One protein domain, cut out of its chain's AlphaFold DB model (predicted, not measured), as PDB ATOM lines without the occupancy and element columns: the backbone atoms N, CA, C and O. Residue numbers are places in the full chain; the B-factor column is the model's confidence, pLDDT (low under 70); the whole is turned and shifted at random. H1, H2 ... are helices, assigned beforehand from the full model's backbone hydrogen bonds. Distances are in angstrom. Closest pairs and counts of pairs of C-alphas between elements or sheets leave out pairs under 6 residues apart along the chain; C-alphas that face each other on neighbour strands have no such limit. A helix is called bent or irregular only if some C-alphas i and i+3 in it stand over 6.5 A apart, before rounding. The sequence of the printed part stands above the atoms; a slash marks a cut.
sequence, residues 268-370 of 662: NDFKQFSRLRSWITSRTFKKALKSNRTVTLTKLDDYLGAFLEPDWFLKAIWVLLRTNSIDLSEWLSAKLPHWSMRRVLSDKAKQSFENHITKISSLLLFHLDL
ATOM      1  N   ASN A 268     135.116 102.693  95.928       89.44
ATOM      2  CA  ASN A 268     134.769 102.287  97.291       89.44
ATOM      3  C   ASN A 268     133.648 103.165  97.867       89.44
ATOM      4  O   ASN A 268     132.632 102.638  98.324       89.44
ATOM      5  N   ASP A 269     133.782 104.487  97.757       91.31
ATOM      6  CA  ASP A 269     132.775 105.445  98.225       91.31
ATOM      7  C   ASP A 269     131.449 105.272  97.476       91.31
ATOM      8  O   ASP A 269     130.385 105.237  98.094       91.31
ATOM      9  N   PHE A 270     131.485 105.037  96.162       91.25
ATOM     10  CA  PHE A 270     130.282 104.721  95.390       91.25
ATOM     11  C   PHE A 270     129.577 103.447  95.889       91.25
ATOM     12  O   PHE A 270     128.344 103.412  96.017       91.25
ATOM     13  N   LYS A 271     130.339 102.387  96.192       91.00
ATOM     14  CA  LYS A 271     129.796 101.130  96.729       91.00
ATOM     15  C   LYS A 271     129.168 101.349  98.105       91.00
ATOM     16  O   LYS A 271     128.076 100.831  98.357       91.00
ATOM     17  N   GLN A 272     129.816 102.129  98.969       91.19
ATOM     18  CA  GLN A 272     129.281 102.487 100.284       91.19
ATOM     19  C   GLN A 272     128.007 103.325 100.164       91.19
ATOM     20  O   GLN A 272     126.985 102.976 100.756       91.19
ATOM     21  N   PHE A 273     128.007 104.351  99.314       92.50
ATOM     22  CA  PHE A 273     126.835 105.183  99.044       92.50
ATOM     23  C   PHE A 273     125.655 104.364  98.511       92.50
ATOM     24  O   PHE A 273     124.520 104.526  98.961       92.50
ATOM     25  N   SER A 274     125.911 103.438  97.585       90.81
ATOM     26  CA  SER A 274     124.874 102.569  97.018       90.81
ATOM     27  C   SER A 274     124.250 101.652  98.077       90.81
ATOM     28  O   SER A 274     123.026 101.493  98.110       90.81
ATOM     29  N   ARG A 275     125.071 101.092  98.978       91.81
ATOM     30  CA  ARG A 275     124.611 100.291 100.124       91.81
ATOM     31  C   ARG A 275     123.782 101.123 101.095       91.81
ATOM     32  O   ARG A 275     122.668 100.725 101.425       91.81
ATOM     33  N   LEU A 276     124.296 102.287 101.492       92.00
ATOM     34  CA  LEU A 276     123.626 103.229 102.385       92.00
ATOM     35  C   LEU A 276     122.255 103.627 101.832       92.00
ATOM     36  O   LEU A 276     121.244 103.513 102.519       92.00
ATOM     37  N   ARG A 277     122.189 104.022 100.560       90.19
ATOM     38  CA  ARG A 277     120.942 104.428  99.905       90.19
ATOM     39  C   ARG A 277     119.922 103.291  99.828       90.19
ATOM     40  O   ARG A 277     118.741 103.509 100.107       90.19
ATOM     41  N   SER A 278     120.359 102.090  99.447       90.12
ATOM     42  CA  SER A 278     119.496 100.901  99.437       90.12
ATOM     43  C   SER A 278     118.947 100.611 100.838       90.12
ATOM     44  O   SER A 278     117.756 100.355 101.012       90.12
ATOM     45  N   TRP A 279     119.790 100.758 101.863       90.31
ATOM     46  CA  TRP A 279     119.392 100.568 103.250       90.31
ATOM     47  C   TRP A 279     118.398 101.632 103.735       90.31
ATOM     48  O   TRP A 279     117.327 101.258 104.201       90.31
ATOM     49  N   ILE A 280     118.657 102.930 103.551       87.31
ATOM     50  CA  ILE A 280     117.758 104.020 103.996       87.31
ATOM     51  C   ILE A 280     116.368 103.910 103.346       87.31
ATOM     52  O   ILE A 280     115.343 104.167 103.979       87.31
ATOM     53  N   THR A 281     116.314 103.504 102.074       85.50
ATOM     54  CA  THR A 281     115.047 103.352 101.337       85.50
ATOM     55  C   THR A 281     114.282 102.070 101.683       85.50
ATOM     56  O   THR A 281     113.106 101.935 101.339       85.50
ATOM     57  N   SER A 282     114.910 101.137 102.400       88.38
ATOM     58  CA  SER A 282     114.316  99.851 102.754       88.38
ATOM     59  C   SER A 282     113.247  99.955 103.852       88.38
ATOM     60  O   SER A 282     113.263 100.822 104.729       88.38
ATOM     61  N   ARG A 283     112.315  98.991 103.860       86.56
ATOM     62  CA  ARG A 283     111.339  98.840 104.955       86.56
ATOM     63  C   ARG A 283     112.003  98.405 106.267       86.56
ATOM     64  O   ARG A 283     111.479  98.715 107.333       86.56
ATOM     65  N   THR A 284     113.132  97.697 106.197       86.31
ATOM     66  CA  THR A 284     113.864  97.217 107.379       86.31
ATOM     67  C   THR A 284     114.471  98.376 108.154       86.31
ATOM     68  O   THR A 284     114.335  98.400 109.372       86.31
ATOM     69  N   PHE A 285     115.022  99.384 107.474       86.12
ATOM     70  CA  PHE A 285     115.482 100.619 108.114       86.12
ATOM     71  C   PHE A 285     114.350 101.340 108.854       86.12
ATOM     72  O   PHE A 285     114.496 101.678 110.026       86.12
ATOM     73  N   LYS A 286     113.176 101.490 108.221       84.94
ATOM     74  CA  LYS A 286     112.006 102.116 108.864       84.94
ATOM     75  C   LYS A 286     111.549 101.367 110.122       84.94
ATOM     76  O   LYS A 286     111.136 102.005 111.084       84.94
ATOM     77  N   LYS A 287     111.605 100.030 110.117       85.31
ATOM     78  CA  LYS A 287     111.297  99.207 111.297       85.31
ATOM     79  C   LYS A 287     112.375  99.348 112.375       85.31
ATOM     80  O   LYS A 287     112.030  99.606 113.520       85.31
ATOM     81  N   ALA A 288     113.649  99.259 111.993       84.88
ATOM     82  CA  ALA A 288     114.789  99.361 112.902       84.88
ATOM     83  C   ALA A 288     114.839 100.714 113.622       84.88
ATOM     84  O   ALA A 288     115.094 100.756 114.821       84.88
ATOM     85  N   LEU A 289     114.512 101.809 112.930       84.06
ATOM     86  CA  LEU A 289     114.473 103.131 113.551       84.06
ATOM     87  C   LEU A 289     113.327 103.277 114.569       84.06
ATOM     88  O   LEU A 289     113.466 104.028 115.528       84.06
ATOM     89  N   LYS A 290     112.210 102.557 114.378       83.81
ATOM     90  CA  LYS A 290     111.095 102.529 115.339       83.81
ATOM     91  C   LYS A 290     111.386 101.639 116.547       83.81
ATOM     92  O   LYS A 290     110.976 101.990 117.642       83.81
ATOM     93  N   SER A 291     112.050 100.500 116.346       86.00
ATOM     94  CA  SER A 291     112.327  99.544 117.423       86.00
ATOM     95  C   SER A 291     113.582  99.899 118.225       86.00
ATOM     96  O   SER A 291     113.529  99.918 119.442       86.00
ATOM     97  N   ASN A 292     114.695 100.212 117.551       84.94
ATOM     98  CA  ASN A 292     116.017 100.439 118.145       84.94
ATOM     99  C   ASN A 292     116.680 101.680 117.523       84.94
ATOM    100  O   ASN A 292     117.623 101.580 116.725       84.94
ATOM    101  N   ARG A 293     116.173 102.870 117.875       86.00
ATOM    102  CA  ARG A 293     116.625 104.149 117.299       86.00
ATOM    103  C   ARG A 293     118.122 104.390 117.510       86.00
ATOM    104  O   ARG A 293     118.814 104.692 116.546       86.00
ATOM    105  N   THR A 294     118.638 104.210 118.725       86.12
ATOM    106  CA  THR A 294     120.044 104.500 119.074       86.12
ATOM    107  C   THR A 294     121.037 103.662 118.266       86.12
ATOM    108  O   THR A 294     121.899 104.224 117.601       86.12
ATOM    109  N   VAL A 295     120.861 102.338 118.230       87.94
ATOM    110  CA  VAL A 295     121.725 101.404 117.476       87.94
ATOM    111  C   VAL A 295     121.657 101.651 115.966       87.94
ATOM    112  O   VAL A 295     122.643 101.520 115.243       87.94
ATOM    113  N   THR A 296     120.480 102.019 115.460       87.12
ATOM    114  CA  THR A 296     120.321 102.350 114.039       87.12
ATOM    115  C   THR A 296     121.056 103.645 113.689       87.12
ATOM    116  O   THR A 296     121.656 103.731 112.618       87.12
ATOM    117  N   LEU A 297     121.039 104.635 114.588       87.69
ATOM    118  CA  LEU A 297     121.738 105.908 114.411       87.69
ATOM    119  C   LEU A 297     123.258 105.772 114.543       87.69
ATOM    120  O   LEU A 297     123.962 106.409 113.769       87.69
ATOM    121  N   THR A 298     123.777 104.928 115.441       87.88
ATOM    122  CA  THR A 298     125.229 104.662 115.513       87.88
ATOM    123  C   THR A 298     125.722 103.987 114.239       87.88
ATOM    124  O   THR A 298     126.669 104.457 113.621       87.88
ATOM    125  N   LYS A 299     124.997 102.971 113.753       88.88
ATOM    126  CA  LYS A 299     125.302 102.331 112.466       88.88
ATOM    127  C   LYS A 299     125.263 103.323 111.298       88.88
ATOM    128  O   LYS A 299     126.036 103.192 110.353       88.88
ATOM    129  N   LEU A 300     124.342 104.288 111.326       89.44
ATOM    130  CA  LEU A 300     124.259 105.338 110.311       89.44
ATOM    131  C   LEU A 300     125.449 106.310 110.392       89.44
ATOM    132  O   LEU A 300     125.981 106.674 109.346       89.44
ATOM    133  N   ASP A 301     125.871 106.686 111.601       88.31
ATOM    134  CA  ASP A 301     127.067 107.506 111.855       88.31
ATOM    135  C   ASP A 301     128.321 106.822 111.284       88.31
ATOM    136  O   ASP A 301     129.070 107.430 110.521       88.31
ATOM    137  N   ASP A 302     128.472 105.514 111.518       88.12
ATOM    138  CA  ASP A 302     129.582 104.720 110.979       88.12
ATOM    139  C   ASP A 302     129.608 104.710 109.441       88.12
ATOM    140  O   ASP A 302     130.672 104.841 108.832       88.12
ATOM    141  N   TYR A 303     128.443 104.592 108.789       88.69
ATOM    142  CA  TYR A 303     128.355 104.668 107.325       88.69
ATOM    143  C   TYR A 303     128.752 106.041 106.785       88.69
ATOM    144  O   TYR A 303     129.388 106.113 105.733       88.69
ATOM    145  N   LEU A 304     128.365 107.122 107.464       87.81
ATOM    146  CA  LEU A 304     128.702 108.484 107.048       87.81
ATOM    147  C   LEU A 304     130.181 108.805 107.303       87.81
ATOM    148  O   LEU A 304     130.813 109.441 106.465       87.81
ATOM    149  N   GLY A 305     130.759 108.301 108.393       84.50
ATOM    150  CA  GLY A 305     132.183 108.448 108.707       84.50
ATOM    151  C   GLY A 305     133.127 107.610 107.834       84.50
ATOM    152  O   GLY A 305     134.344 107.780 107.912       84.50
ATOM    153  N   ALA A 306     132.592 106.701 107.012       87.06
ATOM    154  CA  ALA A 306     133.374 105.822 106.143       87.06
ATOM    155  C   ALA A 306     133.735 106.434 104.776       87.06
ATOM    156  O   ALA A 306     134.543 105.840 104.061       87.06
ATOM    157  N   PHE A 307     133.148 107.574 104.395       89.38
ATOM    158  CA  PHE A 307     133.434 108.226 103.111       89.38
ATOM    159  C   PHE A 307     134.802 108.918 103.113       89.38
ATOM    160  O   PHE A 307     135.156 109.608 104.071       89.38
ATOM    161  N   LEU A 308     135.557 108.753 102.025       85.38
ATOM    162  CA  LEU A 308     136.878 109.365 101.850       85.38
ATOM    163  C   LEU A 308     136.807 110.697 101.095       85.38
ATOM    164  O   LEU A 308     137.568 111.617 101.396       85.38
ATOM    165  N   GLU A 309     135.915 110.796 100.111       87.38
ATOM    166  CA  GLU A 309     135.712 111.990  99.293       87.38
ATOM    167  C   GLU A 309     134.561 112.867  99.823       87.38
ATOM    168  O   GLU A 309     133.455 112.370 100.085       87.38
ATOM    169  N   PRO A 310     134.749 114.201  99.889       87.00
ATOM    170  CA  PRO A 310     133.755 115.118 100.447       87.00
ATOM    171  C   PRO A 310     132.458 115.147  99.629       87.00
ATOM    172  O   PRO A 310     131.367 115.258 100.189       87.00
ATOM    173  N   ASP A 311     132.541 114.993  98.307       87.62
ATOM    174  CA  ASP A 311     131.357 114.993  97.446       87.62
ATOM    175  C   ASP A 311     130.465 113.764  97.682       87.62
ATOM    176  O   ASP A 311     129.239 113.882  97.623       87.62
ATOM    177  N   TRP A 312     131.040 112.594  97.983       90.00
ATOM    178  CA  TRP A 312     130.267 111.386  98.303       90.00
ATOM    179  C   TRP A 312     129.577 111.490  99.656       90.00
ATOM    180  O   TRP A 312     128.399 111.133  99.772       90.00
ATOM    181  N   PHE A 313     130.258 112.081 100.634       90.44
ATOM    182  CA  PHE A 313     129.654 112.440 101.906       90.44
ATOM    183  C   PHE A 313     128.473 113.411 101.724       90.44
ATOM    184  O   PHE A 313     127.364 113.138 102.186       90.44
ATOM    185  N   LEU A 314     128.651 114.502 100.968       90.25
ATOM    186  CA  LEU A 314     127.569 115.461 100.702       90.25
ATOM    187  C   LEU A 314     126.391 114.805  99.968       90.25
ATOM    188  O   LEU A 314     125.232 115.080 100.292       90.25
ATOM    189  N   LYS A 315     126.647 113.898  99.011       90.94
ATOM    190  CA  LYS A 315     125.582 113.104  98.368       90.94
ATOM    191  C   LYS A 315     124.812 112.286  99.399       90.94
ATOM    192  O   LYS A 315     123.584 112.238  99.312       90.94
ATOM    193  N   ALA A 316     125.499 111.644 100.344       90.94
ATOM    194  CA  ALA A 316     124.874 110.834 101.386       90.94
ATOM    195  C   ALA A 316     123.959 111.674 102.290       90.94
ATOM    196  O   ALA A 316     122.793 111.311 102.470       90.94
ATOM    197  N   ILE A 317     124.430 112.835 102.756       90.75
ATOM    198  CA  ILE A 317     123.628 113.783 103.550       90.75
ATOM    199  C   ILE A 317     122.397 114.248 102.768       90.75
ATOM    200  O   ILE A 317     121.270 114.148 103.251       90.75
ATOM    201  N   TRP A 318     122.568 114.669 101.512       90.06
ATOM    202  CA  TRP A 318     121.437 115.087 100.681       90.06
ATOM    203  C   TRP A 318     120.469 113.944 100.356       90.06
ATOM    204  O   TRP A 318     119.293 114.198 100.098       90.06
ATOM    205  N   VAL A 319     120.915 112.688 100.319       88.94
ATOM    206  CA  VAL A 319     120.007 111.536 100.196       88.94
ATOM    207  C   VAL A 319     119.218 111.334 101.484       88.94
ATOM    208  O   VAL A 319     118.011 111.122 101.394       88.94
ATOM    209  N   LEU A 320     119.846 111.452 102.655       87.88
ATOM    210  CA  LEU A 320     119.154 111.367 103.945       87.88
ATOM    211  C   LEU A 320     118.065 112.435 104.069       87.88
ATOM    212  O   LEU A 320     116.914 112.095 104.328       87.88
ATOM    213  N   LEU A 321     118.396 113.695 103.774       87.06
ATOM    214  CA  LEU A 321     117.454 114.816 103.857       87.06
ATOM    215  C   LEU A 321     116.291 114.712 102.862       87.06
ATOM    216  O   LEU A 321     115.194 115.171 103.153       87.06
ATOM    217  N   ARG A 322     116.510 114.122 101.679       83.62
ATOM    218  CA  ARG A 322     115.492 114.023 100.613       83.62
ATOM    219  C   ARG A 322     114.698 112.721 100.626       83.62
ATOM    220  O   ARG A 322     113.765 112.577  99.834       83.62
ATOM    221  N   THR A 323     115.068 111.748 101.454       80.81
ATOM    222  CA  THR A 323     114.333 110.484 101.506       80.81
ATOM    223  C   THR A 323     113.090 110.657 102.366       80.81
ATOM    224  O   THR A 323     113.157 111.193 103.465       80.81
ATOM    225  N   ASN A 324     111.944 110.172 101.877       70.50
ATOM    226  CA  ASN A 324     110.676 110.143 102.617       70.50
ATOM    227  C   ASN A 324     110.691 109.048 103.714       70.50
ATOM    228  O   ASN A 324     109.928 108.067 103.702       70.50
ATOM    229  N   SER A 325     111.676 109.154 104.602       65.69
ATOM    230  CA  SER A 325     111.850 108.390 105.833       65.69
ATOM    231  C   SER A 325     111.479 109.258 107.038       65.69
ATOM    232  O   SER A 325     111.098 110.413 106.890       65.69
ATOM    233  N   ILE A 326     111.544 108.662 108.228       65.50
ATOM    234  CA  ILE A 326     111.379 109.365 109.504       65.50
ATOM    235  C   ILE A 326     112.320 110.574 109.536       65.50
ATOM    236  O   ILE A 326     113.430 110.497 109.007       65.50
ATOM    237  N   ASP A 327     111.852 111.669 110.131       75.25
ATOM    238  CA  ASP A 327     112.618 112.899 110.238       75.25
ATOM    239  C   ASP A 327     113.884 112.679 111.084       75.25
ATOM    240  O   ASP A 327     113.824 112.227 112.230       75.25
ATOM    241  N   LEU A 328     115.036 112.940 110.469       82.19
ATOM    242  CA  LEU A 328     116.366 112.838 111.071       82.19
ATOM    243  C   LEU A 328     117.022 114.216 111.213       82.19
ATOM    244  O   LEU A 328     118.207 114.283 111.536       82.19
ATOM    245  N   SER A 329     116.276 115.296 110.963       82.25
ATOM    246  CA  SER A 329     116.776 116.671 110.989       82.25
ATOM    247  C   SER A 329     117.443 117.032 112.319       82.25
ATOM    248  O   SER A 329     118.582 117.485 112.297       82.25
ATOM    249  N   GLU A 330     116.814 116.728 113.459       83.50
ATOM    250  CA  GLU A 330     117.366 116.979 114.807       83.50
ATOM    251  C   GLU A 330     118.681 116.229 115.075       83.50
ATOM    252  O   GLU A 330     119.619 116.759 115.670       83.50
ATOM    253  N   TRP A 331     118.765 114.970 114.635       87.12
ATOM    254  CA  TRP A 331     119.978 114.173 114.807       87.12
ATOM    255  C   TRP A 331     121.105 114.690 113.908       87.12
ATOM    256  O   TRP A 331     122.242 114.833 114.360       87.12
ATOM    257  N   LEU A 332     120.784 115.017 112.651       85.62
ATOM    258  CA  LEU A 332     121.741 115.597 111.714       85.62
ATOM    259  C   LEU A 332     122.237 116.959 112.202       85.62
ATOM    260  O   LEU A 332     123.443 117.181 112.171       85.62
ATOM    261  N   SER A 333     121.365 117.840 112.702       85.12
ATOM    262  CA  SER A 333     121.775 119.162 113.199       85.12
ATOM    263  C   SER A 333     122.744 119.072 114.377       85.12
ATOM    264  O   SER A 333     123.646 119.896 114.476       85.12
ATOM    265  N   ALA A 334     122.603 118.058 115.239       85.00
ATOM    266  CA  ALA A 334     123.521 117.834 116.354       85.00
ATOM    267  C   ALA A 334     124.879 117.256 115.914       85.00
ATOM    268  O   ALA A 334     125.890 117.514 116.556       85.00
ATOM    269  N   LYS A 335     124.924 116.457 114.840       83.94
ATOM    270  CA  LYS A 335     126.135 115.732 114.411       83.94
ATOM    271  C   LYS A 335     126.965 116.461 113.356       83.94
ATOM    272  O   LYS A 335     128.190 116.395 113.410       83.94
ATOM    273  N   LEU A 336     126.318 117.168 112.426       82.38
ATOM    274  CA  LEU A 336     126.970 117.824 111.285       82.38
ATOM    275  C   LEU A 336     128.122 118.779 111.681       82.38
ATOM    276  O   LEU A 336     129.150 118.735 111.007       82.38
ATOM    277  N   PRO A 337     128.023 119.581 112.768       77.50
ATOM    278  CA  PRO A 337     129.103 120.482 113.195       77.50
ATOM    279  C   PRO A 337     130.373 119.775 113.691       77.50
ATOM    280  O   PRO A 337     131.441 120.378 113.699       77.50
ATOM    281  N   HIS A 338     130.272 118.515 114.122       75.94
ATOM    282  CA  HIS A 338     131.383 117.768 114.717       75.94
ATOM    283  C   HIS A 338     132.114 116.861 113.720       75.94
ATOM    284  O   HIS A 338     133.122 116.249 114.074       75.94
ATOM    285  N   TRP A 339     131.628 116.745 112.480       75.56
ATOM    286  CA  TRP A 339     132.276 115.904 111.480       75.56
ATOM    287  C   TRP A 339     133.476 116.602 110.845       75.56
ATOM    288  O   TRP A 339     133.348 117.610 110.152       75.56
ATOM    289  N   SER A 340     134.643 115.991 111.022       66.00
ATOM    290  CA  SER A 340     135.868 116.324 110.304       66.00
ATOM    291  C   SER A 340     136.176 115.257 109.252       66.00
ATOM    292  O   SER A 340     135.935 114.061 109.441       66.00
ATOM    293  N   MET A 341     136.702 115.692 108.108       68.62
ATOM    294  CA  MET A 341     137.124 114.774 107.054       68.62
ATOM    295  C   MET A 341     138.398 114.038 107.464       68.62
ATOM    296  O   MET A 341     139.358 114.650 107.926       68.62
ATOM    297  N   ARG A 342     138.422 112.717 107.248       64.75
ATOM    298  CA  ARG A 342     139.589 111.868 107.550       64.75
ATOM    299  C   ARG A 342     140.741 112.052 106.560       64.75
ATOM    300  O   ARG A 342     141.876 111.711 106.872       64.75
ATOM    301  N   ARG A 343     140.455 112.555 105.358       67.12
ATOM    302  CA  ARG A 343     141.447 112.770 104.302       67.12
ATOM    303  C   ARG A 343     141.997 114.194 104.350       67.12
ATOM    304  O   ARG A 343     141.244 115.144 104.537       67.12
ATOM    305  N   VAL A 344     143.297 114.335 104.091       68.81
ATOM    306  CA  VAL A 344     143.935 115.637 103.855       68.81
ATOM    307  C   VAL A 344     143.401 116.212 102.542       68.81
ATOM    308  O   VAL A 344     143.646 115.668 101.464       68.81
ATOM    309  N   LEU A 345     142.622 117.286 102.645       73.81
ATOM    310  CA  LEU A 345     142.092 118.048 101.516       73.81
ATOM    311  C   LEU A 345     142.993 119.258 101.245       73.81
ATOM    312  O   LEU A 345     143.680 119.733 102.145       73.81
ATOM    313  N   SER A 346     142.956 119.787 100.021       80.00
ATOM    314  CA  SER A 346     143.533 121.108  99.754       80.00
ATOM    315  C   SER A 346     142.756 122.191 100.505       80.00
ATOM    316  O   SER A 346     141.544 122.056 100.696       80.00
ATOM    317  N   ASP A 347     143.413 123.292 100.873       79.38
ATOM    318  CA  ASP A 347     142.788 124.362 101.669       79.38
ATOM    319  C   ASP A 347     141.510 124.910 101.018       79.38
ATOM    320  O   ASP A 347     140.482 125.073 101.675       79.38
ATOM    321  N   LYS A 348     141.518 125.078  99.688       82.50
ATOM    322  CA  LYS A 348     140.337 125.506  98.917       82.50
ATOM    323  C   LYS A 348     139.193 124.488  98.975       82.50
ATOM    324  O   LYS A 348     138.028 124.871  99.093       82.50
ATOM    325  N   ALA A 349     139.501 123.194  98.869       78.81
ATOM    326  CA  ALA A 349     138.490 122.139  98.924       78.81
ATOM    327  C   ALA A 349     137.908 121.998 100.336       78.81
ATOM    328  O   ALA A 349     136.697 121.827 100.479       78.81
ATOM    329  N   LYS A 350     138.751 122.140 101.363       83.25
ATOM    330  CA  LYS A 350     138.351 122.143 102.770       83.25
ATOM    331  C   LYS A 350     137.413 123.312 103.075       83.25
ATOM    332  O   LYS A 350     136.303 123.078 103.542       83.25
ATOM    333  N   GLN A 351     137.785 124.533 102.691       84.19
ATOM    334  CA  GLN A 351     136.943 125.717 102.884       84.19
ATOM    335  C   GLN A 351     135.610 125.607 102.121       84.19
ATOM    336  O   GLN A 351     134.550 125.928 102.655       84.19
ATOM    337  N   SER A 352     135.625 125.104 100.878       84.00
ATOM    338  CA  SER A 352     134.393 124.867 100.110       84.00
ATOM    339  C   SER A 352     133.483 123.830 100.772       84.00
ATOM    340  O   SER A 352     132.261 123.983 100.716       84.00
ATOM    341  N   PHE A 353     134.058 122.778 101.352       85.75
ATOM    342  CA  PHE A 353     133.322 121.741 102.063       85.75
ATOM    343  C   PHE A 353     132.710 122.283 103.359       85.75
ATOM    344  O   PHE A 353     131.502 122.152 103.553       85.75
ATOM    345  N   GLU A 354     133.501 122.962 104.190       86.56
ATOM    346  CA  GLU A 354     133.048 123.579 105.442       86.56
ATOM    347  C   GLU A 354     131.927 124.595 105.188       86.56
ATOM    348  O   GLU A 354     130.874 124.507 105.815       86.56
ATOM    349  N   ASN A 355     132.070 125.461 104.179       87.12
ATOM    350  CA  ASN A 355     131.024 126.409 103.777       87.12
ATOM    351  C   ASN A 355     129.726 125.722 103.320       87.12
ATOM    352  O   ASN A 355     128.633 126.266 103.480       87.12
ATOM    353  N   HIS A 356     129.815 124.541 102.705       88.81
ATOM    354  CA  HIS A 356     128.627 123.783 102.312       88.81
ATOM    355  C   HIS A 356     127.947 123.169 103.543       88.81
ATOM    356  O   HIS A 356     126.722 123.211 103.659       88.81
ATOM    357  N   ILE A 357     128.733 122.633 104.476       88.56
ATOM    358  CA  ILE A 357     128.235 122.051 105.723       88.56
ATOM    359  C   ILE A 357     127.565 123.103 106.603       88.56
ATOM    360  O   ILE A 357     126.446 122.871 107.053       88.56
ATOM    361  N   THR A 358     128.170 124.276 106.790       89.00
ATOM    362  CA  THR A 358     127.572 125.371 107.572       89.00
ATOM    363  C   THR A 358     126.248 125.847 106.969       89.00
ATOM    364  O   THR A 358     125.279 126.078 107.698       89.00
ATOM    365  N   LYS A 359     126.147 125.900 105.634       89.25
ATOM    366  CA  LYS A 359     124.877 126.154 104.936       89.25
ATOM    367  C   LYS A 359     123.830 125.075 105.221       89.25
ATOM    368  O   LYS A 359     122.693 125.408 105.529       89.25
ATOM    369  N   ILE A 360     124.184 123.790 105.163       90.00
ATOM    370  CA  ILE A 360     123.236 122.711 105.499       90.00
ATOM    371  C   ILE A 360     122.818 122.788 106.978       90.00
ATOM    372  O   ILE A 360     121.631 122.650 107.268       90.00
ATOM    373  N   SER A 361     123.749 123.047 107.900       89.31
ATOM    374  CA  SER A 361     123.461 123.195 109.336       89.31
ATOM    375  C   SER A 361     122.486 124.337 109.612       89.31
ATOM    376  O   SER A 361     121.504 124.141 110.322       89.31
ATOM    377  N   SER A 362     122.717 125.515 109.028       90.25
ATOM    378  CA  SER A 362     121.825 126.670 109.201       90.25
ATOM    379  C   SER A 362     120.429 126.418 108.622       90.25
ATOM    380  O   SER A 362     119.433 126.755 109.256       90.25
ATOM    381  N   LEU A 363     120.329 125.728 107.481       90.62
ATOM    382  CA  LEU A 363     119.047 125.305 106.904       90.62
ATOM    383  C   LEU A 363     118.312 124.270 107.767       90.62
ATOM    384  O   LEU A 363     117.083 124.295 107.842       90.62
ATOM    385  N   LEU A 364     119.044 123.353 108.404       89.56
ATOM    386  CA  LEU A 364     118.481 122.385 109.345       89.56
ATOM    387  C   LEU A 364     117.910 123.078 110.581       89.56
ATOM    388  O   LEU A 364     116.770 122.804 110.947       89.56
ATOM    389  N   LEU A 365     118.671 123.996 111.182       88.88
ATOM    390  CA  LEU A 365     118.214 124.793 112.324       88.88
ATOM    391  C   LEU A 365     116.978 125.620 111.959       88.88
ATOM    392  O   LEU A 365     115.966 125.533 112.649       88.88
ATOM    393  N   PHE A 366     117.006 126.301 110.811       90.38
ATOM    394  CA  PHE A 366     115.860 127.054 110.307       90.38
ATOM    395  C   PHE A 366     114.609 126.182 110.142       90.38
ATOM    396  O   PHE A 366     113.517 126.579 110.544       90.38
ATOM    397  N   HIS A 367     114.746 124.979 109.576       88.75
ATOM    398  CA  HIS A 367     113.618 124.059 109.419       88.75
ATOM    399  C   HIS A 367     113.050 123.597 110.769       88.75
ATOM    400  O   HIS A 367     111.832 123.532 110.936       88.75
ATOM    401  N   LEU A 368     113.919 123.293 111.735       87.56
ATOM    402  CA  LEU A 368     113.512 122.903 113.085       87.56
ATOM    403  C   LEU A 368     112.794 124.044 113.810       87.56
ATOM    404  O   LEU A 368     111.779 123.810 114.467       87.56
ATOM    405  N   ASP A 369     113.269 125.275 113.669       86.38
ATOM    406  CA  ASP A 369     112.625 126.441 114.270       86.38
ATOM    407  C   ASP A 369     111.290 126.768 113.587       86.38
ATOM    408  O   ASP A 369     110.306 127.045 114.278       86.38
ATOM    409  N   LEU A 370     111.189 126.591 112.263       84.88
ATOM    410  CA  LEU A 370     109.919 126.659 111.532       84.88
ATOM    411  C   LEU A 370     108.914 125.609 112.039       84.88
ATOM    412  O   LEU A 370     107.738 125.917 112.235       84.88
TER     413      LEU A 370
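What this domain is: This is residues 268 to 370 of the 662 residues of the protein "RAB3GAP2_N domain-containing protein" of Rodentolepis nana (UniProt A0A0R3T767). Picture a flat slab of six helices in two loose layers: H1, H4 and H6 stand side by side in a row, running nearly the same way, and H3 and H5 lie over that row, running back the other way. Short H2 crosses one end of the slab, between the end of H1 and the start of H3, while the long H6 makes one border of the row with H5 packed on it. The printed part has 103 residues, with six named helices in the order H1 to H6 and no named strand, an all helix domain. It is compact, with a radius of gyration of the C-alphas of 13.8 A, and spans 42 by 37 by 20 A.

Where its parts are: Find C-alpha 268 at (134.769, 102.287, 97.291); from there H1, residues 268 to 281, runs 20.2 A to C-alpha 281 at (115.047, 103.352, 101.337). Next come H2, residues 283 to 291, and H3, residues 293 to 305, which is 18.3 A long. H4, residues 310 to 322, is also 18.3 A long. H5, residues 329 to 338, is only just irregular: C-alphas 334 and 337 are 6.9 A apart. H6, residues 347 to 370, is the longest at 34.4 A and ends at C-alpha 370, (109.919, 126.659, 111.532).

How they stand to each other: Begin at H1, which touches H4 at a shallow tilt of 7 degrees, the same way; look for their closest C-alphas at Phe 273 and Ala 316, 6.4 A apart. H2 touches residues 296 to 297 of H3 alone, at a steep tilt of 55 degrees, and the closest C-alphas are those of Leu 289 and Thr 296, 5.9 A apart. H3 and H4 are close but not clearly touching, with Leu 304 and Phe 313 the closest C-alphas at 6.6 A. H4 and H6 are also close but not clearly touching, at a shallow tilt of 13 degrees, the same way; their closest C-alphas, Pro 310 and Phe 353, are 6.8 A apart. H5 and H6 form a helical hairpin: residues 357 to 368 of H6 touch H5 at a shallow tilt of 30 degrees, opposite ways, and the closest C-alphas, Ser 333 and Ser 361, are 5.8 A apart. H3 and H5 are only just apart, with their closest C-alphas at 8.5 A. In H1, H3, H4 and H6 every O i to N i+4 pair is within hydrogen-bond range; in H2 it is 4 of 5 and in H5 4 of 6.

The domain as a whole: Look for the two C-alphas farthest apart at Ser 291 and Lys 348, 42.4 A. The printed part has no cut, and no link is long: the first three are tight, and those from H4 to H5 and H5 to H6 are short. The mean pLDDT of the printed part is 85.1; the model's confidence is under 70 at residues 325 to 326 and 340 to 344.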